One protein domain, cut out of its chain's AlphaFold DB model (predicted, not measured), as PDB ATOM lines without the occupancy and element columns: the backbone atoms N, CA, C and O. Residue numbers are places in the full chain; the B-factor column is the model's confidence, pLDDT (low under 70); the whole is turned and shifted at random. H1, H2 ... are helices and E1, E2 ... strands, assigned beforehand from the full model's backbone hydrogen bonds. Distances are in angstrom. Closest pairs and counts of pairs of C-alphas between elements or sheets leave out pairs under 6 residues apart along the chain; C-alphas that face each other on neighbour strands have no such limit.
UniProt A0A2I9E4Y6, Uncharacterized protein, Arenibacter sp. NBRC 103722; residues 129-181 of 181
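What this domain is: This is residues 129 to 181 of the 181 residues of an uncharacterized protein of Arenibacter sp. NBRC 103722 (UniProt A0A2I9E4Y6). A ribbon of two long strands, the hairpin of E1 and E2, and the helix H2 form the two arms of a wide, loose V, with the short helix H1 near the foot of the V, at the end of the ribbon where E1 begins and E2 ends. Residues 174 to 181, of which 174 to 179 belong to H2, stick out free at the end of the second arm. The printed part has 53 residues with two named helices and two named strands, in the order H1, E1, E2, H2; the sheet's order is E1 - E2, antiparallel, and the class is mixed, helices and strands. The whole is loose, with a radius of gyration of the C-alphas of 14.0 A, and its outline is flat, spanning 39 by 29 by 15 A.

Where its parts are: Find C-alpha 140 at (189.789, 160.241, 145.539); from there strand E1, residues 140 to 147, runs 19.9 A to C-alpha 147 at (173.795, 166.769, 135.756). Strand E2, residues 153 to 160, comes back over 19.6 A. Before the strands lies helix H1, residues 129 to 136, 10.1 A from first to last C-alpha. After them comes helix H2, residues 167 to 179, 19.3 A long, ending with C-alpha 179 at (196.578, 184.698, 155.943).

How they stand to each other: Start with the hairpin of E1 and E2, where the N-to-C directions stand at 164 degrees. Look at C-alphas 143 and 158, which face each other at 4.5 A. The N of residue 144 and the O of residue 157 are within hydrogen-bond range at 2.8 A, and so are the N of 157 and the O of 144, also at 2.8 A. At the end of the hairpin where E1 begins, the closest C-alphas of H1 and E1 are those of Phe 134 and Val 140, 6.2 A apart. The closest of H1 and E2 are those of Phe 134 and Ile 160, 7.2 A apart. H1 and H2 are near each other, with 5 pairs of C-alphas within 10 A, while E1 and H2 are apart. In H2 every O i to N i+4 pair is within hydrogen-bond range; in H1, 3 of 4 are.

The domain as a whole: The C-alphas of Arg 150 and Arg 164 are the two farthest apart, at 39.9 A. The printed part has no cut and ends at residue 181, the chain's last. The links H1 to E1 and E1 to E2 are tight, and the link E2 to H2 is short. Without the free stretch the body spans 39 by 18 by 14 A. In the B-factor column the mean pLDDT of the printed part is 77.5; look for values under 70 at residues 173 to 174, 176 to 177 and 179 to 181 of this predicted model.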
ATOM      1  N   GLU A 129     193.421 172.965 141.121       72.19
ATOM      2  CA  GLU A 129     194.733 172.545 141.626       72.19
ATOM      3  C   GLU A 129     194.651 171.810 142.971       72.19
ATOM      4  O   GLU A 129     195.328 170.802 143.176       72.19
ATOM      5  N   PHE A 130     193.783 172.263 143.883       75.25
ATOM      6  CA  PHE A 130     193.596 171.601 145.175       75.25
ATOM      7  C   PHE A 130     192.978 170.213 145.000       75.25
ATOM      8  O   PHE A 130     193.455 169.234 145.573       75.25
ATOM      9  N   THR A 131     191.962 170.096 144.139       75.62
ATOM     10  CA  THR A 131     191.374 168.792 143.807       75.62
ATOM     11  C   THR A 131     192.331 167.911 143.000       75.62
ATOM     12  O   THR A 131     192.308 166.689 143.150       75.62
ATOM     13  N   ASP A 132     193.208 168.510 142.197       81.44
ATOM     14  CA  ASP A 132     194.208 167.798 141.405       81.44
ATOM     15  C   ASP A 132     195.322 167.222 142.283       81.44
ATOM     16  O   ASP A 132     195.810 166.127 142.007       81.44
ATOM     17  N   HIS A 133     195.674 167.874 143.396       81.75
ATOM     18  CA  HIS A 133     196.577 167.290 144.390       81.75
ATOM     19  C   HIS A 133     196.024 165.990 144.981       81.75
ATOM     20  O   HIS A 133     196.755 165.004 145.060       81.75
ATOM     21  N   PHE A 134     194.733 165.929 145.316       83.12
ATOM     22  CA  PHE A 134     194.136 164.677 145.795       83.12
ATOM     23  C   PHE A 134     194.059 163.599 144.712       83.12
ATOM     24  O   PHE A 134     194.253 162.422 145.016       83.12
ATOM     25  N   LYS A 135     193.838 163.986 143.448       84.06
ATOM     26  CA  LYS A 135     193.928 163.057 142.310       84.06
ATOM     27  C   LYS A 135     195.339 162.483 142.163       84.06
ATOM     28  O   LYS A 135     195.481 161.272 142.035       84.06
ATOM     29  N   ARG A 136     196.381 163.323 142.240       85.75
ATOM     30  CA  ARG A 136     197.794 162.890 142.182       85.75
ATOM     31  C   ARG A 136     198.149 161.935 143.318       85.75
ATOM     32  O   ARG A 136     198.867 160.968 143.098       85.75
ATOM     33  N   LEU A 137     197.603 162.176 144.508       84.88
ATOM     34  CA  LEU A 137     197.781 161.309 145.674       84.88
ATOM     35  C   LEU A 137     196.926 160.033 145.635       84.88
ATOM     36  O   LEU A 137     196.961 159.265 146.589       84.88
ATOM     37  N   LYS A 138     196.144 159.801 144.568       85.50
ATOM     38  CA  LYS A 138     195.186 158.684 144.455       85.50
ATOM     39  C   LYS A 138     194.240 158.581 145.658       85.50
ATOM     40  O   LYS A 138     193.800 157.499 146.023       85.50
ATOM     41  N   ALA A 139     193.914 159.721 146.263       85.88
ATOM     42  CA  ALA A 139     193.100 159.787 147.469       85.88
ATOM     43  C   ALA A 139     191.614 160.048 147.179       85.88
ATOM     44  O   ALA A 139     190.831 160.237 148.103       85.88
ATOM     45  N   VAL A 140     191.203 160.104 145.910       85.69
ATOM     46  CA  VAL A 140     189.789 160.241 145.539       85.69
ATOM     47  C   VAL A 140     189.138 158.859 145.594       85.69
ATOM     48  O   VAL A 140     189.417 158.012 144.754       85.69
ATOM     49  N   LEU A 141     188.269 158.635 146.582       83.19
ATOM     50  CA  LEU A 141     187.555 157.370 146.786       83.19
ATOM     51  C   LEU A 141     186.393 157.195 145.808       83.19
ATOM     52  O   LEU A 141     186.120 156.092 145.343       83.19
ATOM     53  N   LYS A 142     185.668 158.281 145.537       84.31
ATOM     54  CA  LYS A 142     184.486 158.265 144.675       84.31
ATOM     55  C   LYS A 142     184.288 159.625 144.034       84.31
ATOM     56  O   LYS A 142     184.405 160.643 144.708       84.31
ATOM     57  N   GLU A 143     183.936 159.633 142.758       86.31
ATOM     58  CA  GLU A 143     183.530 160.830 142.028       86.31
ATOM     59  C   GLU A 143     182.074 160.660 141.585       86.31
ATOM     60  O   GLU A 143     181.648 159.578 141.180       86.31
ATOM     61  N   THR A 144     181.257 161.692 141.759       84.81
ATOM     62  CA  THR A 144     179.841 161.684 141.384       84.81
ATOM     63  C   THR A 144     179.504 163.015 140.742       84.81
ATOM     64  O   THR A 144     179.610 164.065 141.371       84.81
ATOM     65  N   VAL A 145     179.095 162.958 139.480       84.56
ATOM     66  CA  VAL A 145     178.717 164.135 138.701       84.56
ATOM     67  C   VAL A 145     177.201 164.237 138.687       84.56
ATOM     68  O   VAL A 145     176.513 163.315 138.258       84.56
ATOM     69  N   ILE A 146     176.680 165.358 139.173       80.88
ATOM     70  CA  ILE A 146     175.264 165.699 139.108       80.88
ATOM     71  C   ILE A 146     175.051 166.562 137.868       80.88
ATOM     72  O   ILE A 146     175.666 167.622 137.712       80.88
ATOM     73  N   LEU A 147     174.183 166.084 136.982       84.69
ATOM     74  CA  LEU A 147     173.795 166.769 135.756       84.69
ATOM     75  C   LEU A 147     172.643 167.743 136.047       84.69
ATOM     76  O   LEU A 147     171.746 167.440 136.831       84.69
ATOM     77  N   GLY A 148     172.689 168.925 135.435       78.38
ATOM     78  CA  GLY A 148     171.623 169.925 135.482       78.38
ATOM     79  C   GLY A 148     170.537 169.683 134.430       78.38
ATOM     80  O   GLY A 148     170.600 168.732 133.654       78.38
ATOM     81  N   GLU A 149     169.566 170.597 134.357       72.94
ATOM     82  CA  GLU A 149     168.364 170.494 133.503       72.94
ATOM     83  C   GLU A 149     168.652 170.295 132.003       72.94
ATOM     84  O   GLU A 149     167.815 169.768 131.277       72.94
ATOM     85  N   ARG A 150     169.846 170.673 131.527       78.88
ATOM     86  CA  ARG A 150     170.290 170.499 130.130       78.88
ATOM     87  C   ARG A 150     171.278 169.350 129.932       78.88
ATOM     88  O   ARG A 150     172.046 169.363 128.975       78.88
ATOM     89  N   ASN A 151     171.318 168.398 130.861       72.62
ATOM     90  CA  ASN A 151     172.283 167.298 130.862       72.62
ATOM     91  C   ASN A 151     173.757 167.766 130.901       72.62
ATOM     92  O   ASN A 151     174.668 167.035 130.520       72.62
ATOM     93  N   GLN A 152     173.996 169.000 131.357       72.50
ATOM     94  CA  GLN A 152     175.333 169.559 131.551       72.50
ATOM     95  C   GLN A 152     175.797 169.295 132.988       72.50
ATOM     96  O   GLN A 152     174.972 169.380 133.900       72.50
ATOM     97  N   PRO A 153     177.083 168.988 133.227       73.81
ATOM     98  CA  PRO A 153     177.604 168.768 134.572       73.81
ATOM     99  C   PRO A 153     177.464 170.045 135.407       73.81
ATOM    100  O   PRO A 153     178.164 171.027 135.182       73.81
ATOM    101  N   ALA A 154     176.536 170.026 136.364       75.69
ATOM    102  CA  ALA A 154     176.239 171.160 137.231       75.69
ATOM    103  C   ALA A 154     177.052 171.107 138.531       75.69
ATOM    104  O   ALA A 154     177.441 172.143 139.064       75.69
ATOM    105  N   LEU A 155     177.327 169.902 139.039       77.50
ATOM    106  CA  LEU A 155     178.106 169.704 140.258       77.50
ATOM    107  C   LEU A 155     178.953 168.436 140.159       77.50
ATOM    108  O   LEU A 155     178.467 167.389 139.745       77.50
ATOM    109  N   ASN A 156     180.208 168.517 140.590       79.62
ATOM    110  CA  ASN A 156     181.090 167.362 140.712       79.62
ATOM    111  C   ASN A 156     181.472 167.166 142.185       79.62
ATOM    112  O   ASN A 156     182.140 168.012 142.780       79.62
ATOM    113  N   ILE A 157     181.030 166.052 142.765       76.44
ATOM    114  CA  ILE A 157     181.286 165.670 144.151       76.44
ATOM    115  C   ILE A 157     182.396 164.618 144.166       76.44
ATOM    116  O   ILE A 157     182.213 163.508 143.670       76.44
ATOM    117  N   LYS A 158     183.529 164.946 144.792       81.38
ATOM    118  CA  LYS A 158     184.647 164.020 145.017       81.38
ATOM    119  C   LYS A 158     184.745 163.682 146.500       81.38
ATOM    120  O   LYS A 158     184.938 164.569 147.326       81.38
ATOM    121  N   MET A 159     184.634 162.403 146.838       78.00
ATOM    122  CA  MET A 159     184.912 161.891 148.176       78.00
ATOM    123  C   MET A 159     186.413 161.659 148.312       78.00
ATOM    124  O   MET A 159     186.988 160.903 147.531       78.00
ATOM    125  N   ILE A 160     187.041 162.309 149.288       83.12
ATOM    126  CA  ILE A 160     188.484 162.223 149.526       83.12
ATOM    127  C   ILE A 160     188.745 161.343 150.748       83.12
ATOM    128  O   ILE A 160     188.129 161.541 151.794       83.12
ATOM    129  N   ASP A 161     189.668 160.395 150.615       81.94
ATOM    130  CA  ASP A 161     190.157 159.571 151.714       81.94
ATOM    131  C   ASP A 161     190.898 160.435 152.737       81.94
ATOM    132  O   ASP A 161     191.778 161.226 152.384       81.94
ATOM    133  N   LEU A 162     190.547 160.288 154.014       80.06
ATOM    134  CA  LEU A 162     191.103 161.088 155.098       80.06
ATOM    135  C   LEU A 162     192.161 160.268 155.842       80.06
ATOM    136  O   LEU A 162     191.901 159.648 156.871       80.06
ATOM    137  N   ASN A 163     193.371 160.264 155.292       81.31
ATOM    138  CA  ASN A 163     194.497 159.478 155.772       81.31
ATOM    139  C   ASN A 163     195.692 160.385 156.125       81.31
ATOM    140  O   ASN A 163     195.645 161.611 155.986       81.31
ATOM    141  N   ARG A 164     196.793 159.789 156.602       81.94
ATOM    142  CA  ARG A 164     197.998 160.541 157.006       81.94
ATOM    143  C   ARG A 164     198.606 161.381 155.874       81.94
ATOM    144  O   ARG A 164     199.292 162.352 156.171       81.94
ATOM    145  N   GLN A 165     198.362 161.029 154.611       81.25
ATOM    146  CA  GLN A 165     198.880 161.749 153.445       81.25
ATOM    147  C   GLN A 165     197.991 162.937 153.051       81.25
ATOM    148  O   GLN A 165     198.509 163.968 152.627       81.25
ATOM    149  N   THR A 166     196.669 162.837 153.218       81.94
ATOM    150  CA  THR A 166     195.726 163.914 152.861       81.94
ATOM    151  C   THR A 166     195.502 164.929 153.976       81.94
ATOM    152  O   THR A 166     195.289 166.106 153.689       81.94
ATOM    153  N   LEU A 167     195.615 164.525 155.246       80.12
ATOM    154  CA  LEU A 167     195.474 165.397 156.423       80.12
ATOM    155  C   LEU A 167     196.323 166.690 156.362       80.12
ATOM    156  O   LEU A 167     195.780 167.767 156.626       80.12
ATOM    157  N   PRO A 168     197.616 166.653 155.977       82.56
ATOM    158  CA  PRO A 168     198.435 167.861 155.860       82.56
ATOM    159  C   PRO A 168     197.939 168.867 154.811       82.56
ATOM    160  O   PRO A 168     198.181 170.065 154.962       82.56
ATOM    161  N   LEU A 169     197.239 168.417 153.761       77.00
ATOM    162  CA  LEU A 169     196.696 169.304 152.725       77.00
ATOM    163  C   LEU A 169     195.548 170.166 153.257       77.00
ATOM    164  O   LEU A 169     195.462 171.340 152.909       77.00
ATOM    165  N   TYR A 170     194.723 169.617 154.152       74.81
ATOM    166  CA  TYR A 170     193.692 170.386 154.852       74.81
ATOM    167  C   TYR A 170     194.306 171.401 155.823       74.81
ATOM    168  O   TYR A 170     193.858 172.539 155.879       74.81
ATOM    169  N   LYS A 171     195.395 171.040 156.516       77.31
ATOM    170  CA  LYS A 171     196.118 171.978 157.393       77.31
ATOM    171  C   LYS A 171     196.718 173.156 156.615       77.31
ATOM    172  O   LYS A 171     196.580 174.300 157.028       77.31
ATOM    173  N   ARG A 172     197.342 172.884 155.463       74.38
ATOM    174  CA  ARG A 172     197.851 173.932 154.558       74.38
ATOM    175  C   ARG A 172     196.750 174.884 154.103       74.38
ATOM    176  O   ARG A 172     196.998 176.075 153.939       74.38
ATOM    177  N   LEU A 173     195.551 174.352 153.895       68.50
ATOM    178  CA  LEU A 173     194.398 175.147 153.515       68.50
ATOM    179  C   LEU A 173     193.916 176.042 154.664       68.50
ATOM    180  O   LEU A 173     193.709 177.233 154.451       68.50
ATOM    181  N   ASP A 174     193.828 175.504 155.882       67.12
ATOM    182  CA  ASP A 174     193.528 176.294 157.084       67.12
ATOM    183  C   ASP A 174     194.535 177.432 157.282       67.12
ATOM    184  O   ASP A 174     194.155 178.550 157.631       67.12
ATOM    185  N   ASP A 175     195.821 177.168 157.051       76.38
ATOM    186  CA  ASP A 175     196.871 178.174 157.196       76.38
ATOM    187  C   ASP A 175     196.767 179.266 156.118       76.38
ATOM    188  O   ASP A 175     196.876 180.448 156.444       76.38
ATOM    189  N   LYS A 176     196.438 178.909 154.868       68.12
ATOM    190  CA  LYS A 176     196.156 179.885 153.799       68.12
ATOM    191  C   LYS A 176     194.953 180.772 154.142       68.12
ATOM    192  O   LYS A 176     195.011 181.989 153.979       68.12
ATOM    193  N   ASN A 177     193.890 180.195 154.694       61.94
ATOM    194  CA  ASN A 177     192.699 180.954 155.079       61.94
ATOM    195  C   ASN A 177     192.956 181.904 156.261       61.94
ATOM    196  O   ASN A 177     192.318 182.947 156.368       61.94
ATOM    197  N   LYS A 178     193.914 181.591 157.146       70.75
ATOM    198  CA  LYS A 178     194.339 182.521 158.207       70.75
ATOM    199  C   LYS A 178     195.084 183.736 157.663       70.75
ATOM    200  O   LYS A 178     194.977 184.793 158.267       70.75
ATOM    201  N   THR A 179     195.817 183.591 156.557       66.19
ATOM    202  CA  THR A 179     196.578 184.698 155.943       66.19
ATOM    203  C   THR A 179     195.723 185.694 155.158       66.19
ATOM    204  O   THR A 179     196.208 186.767 154.830       66.19
ATOM    205  N   LEU A 180     194.465 185.352 154.860       56.62
ATOM    206  CA  LEU A 180     193.507 186.226 154.167       56.62
ATOM    207  C   LEU A 180     192.689 187.119 155.125       56.62
ATOM    208  O   LEU A 180     191.817 187.857 154.671       56.62
ATOM    209  N   LYS A 181     192.950 187.038 156.436       47.28
ATOM    210  CA  LYS A 181     192.378 187.917 157.467       47.28
ATOM    211  C   LYS A 181     193.283 189.105 157.745       47.28
ATOM    212  O   LYS A 181     192.713 190.175 158.044       47.28
TER     213      LYS A 181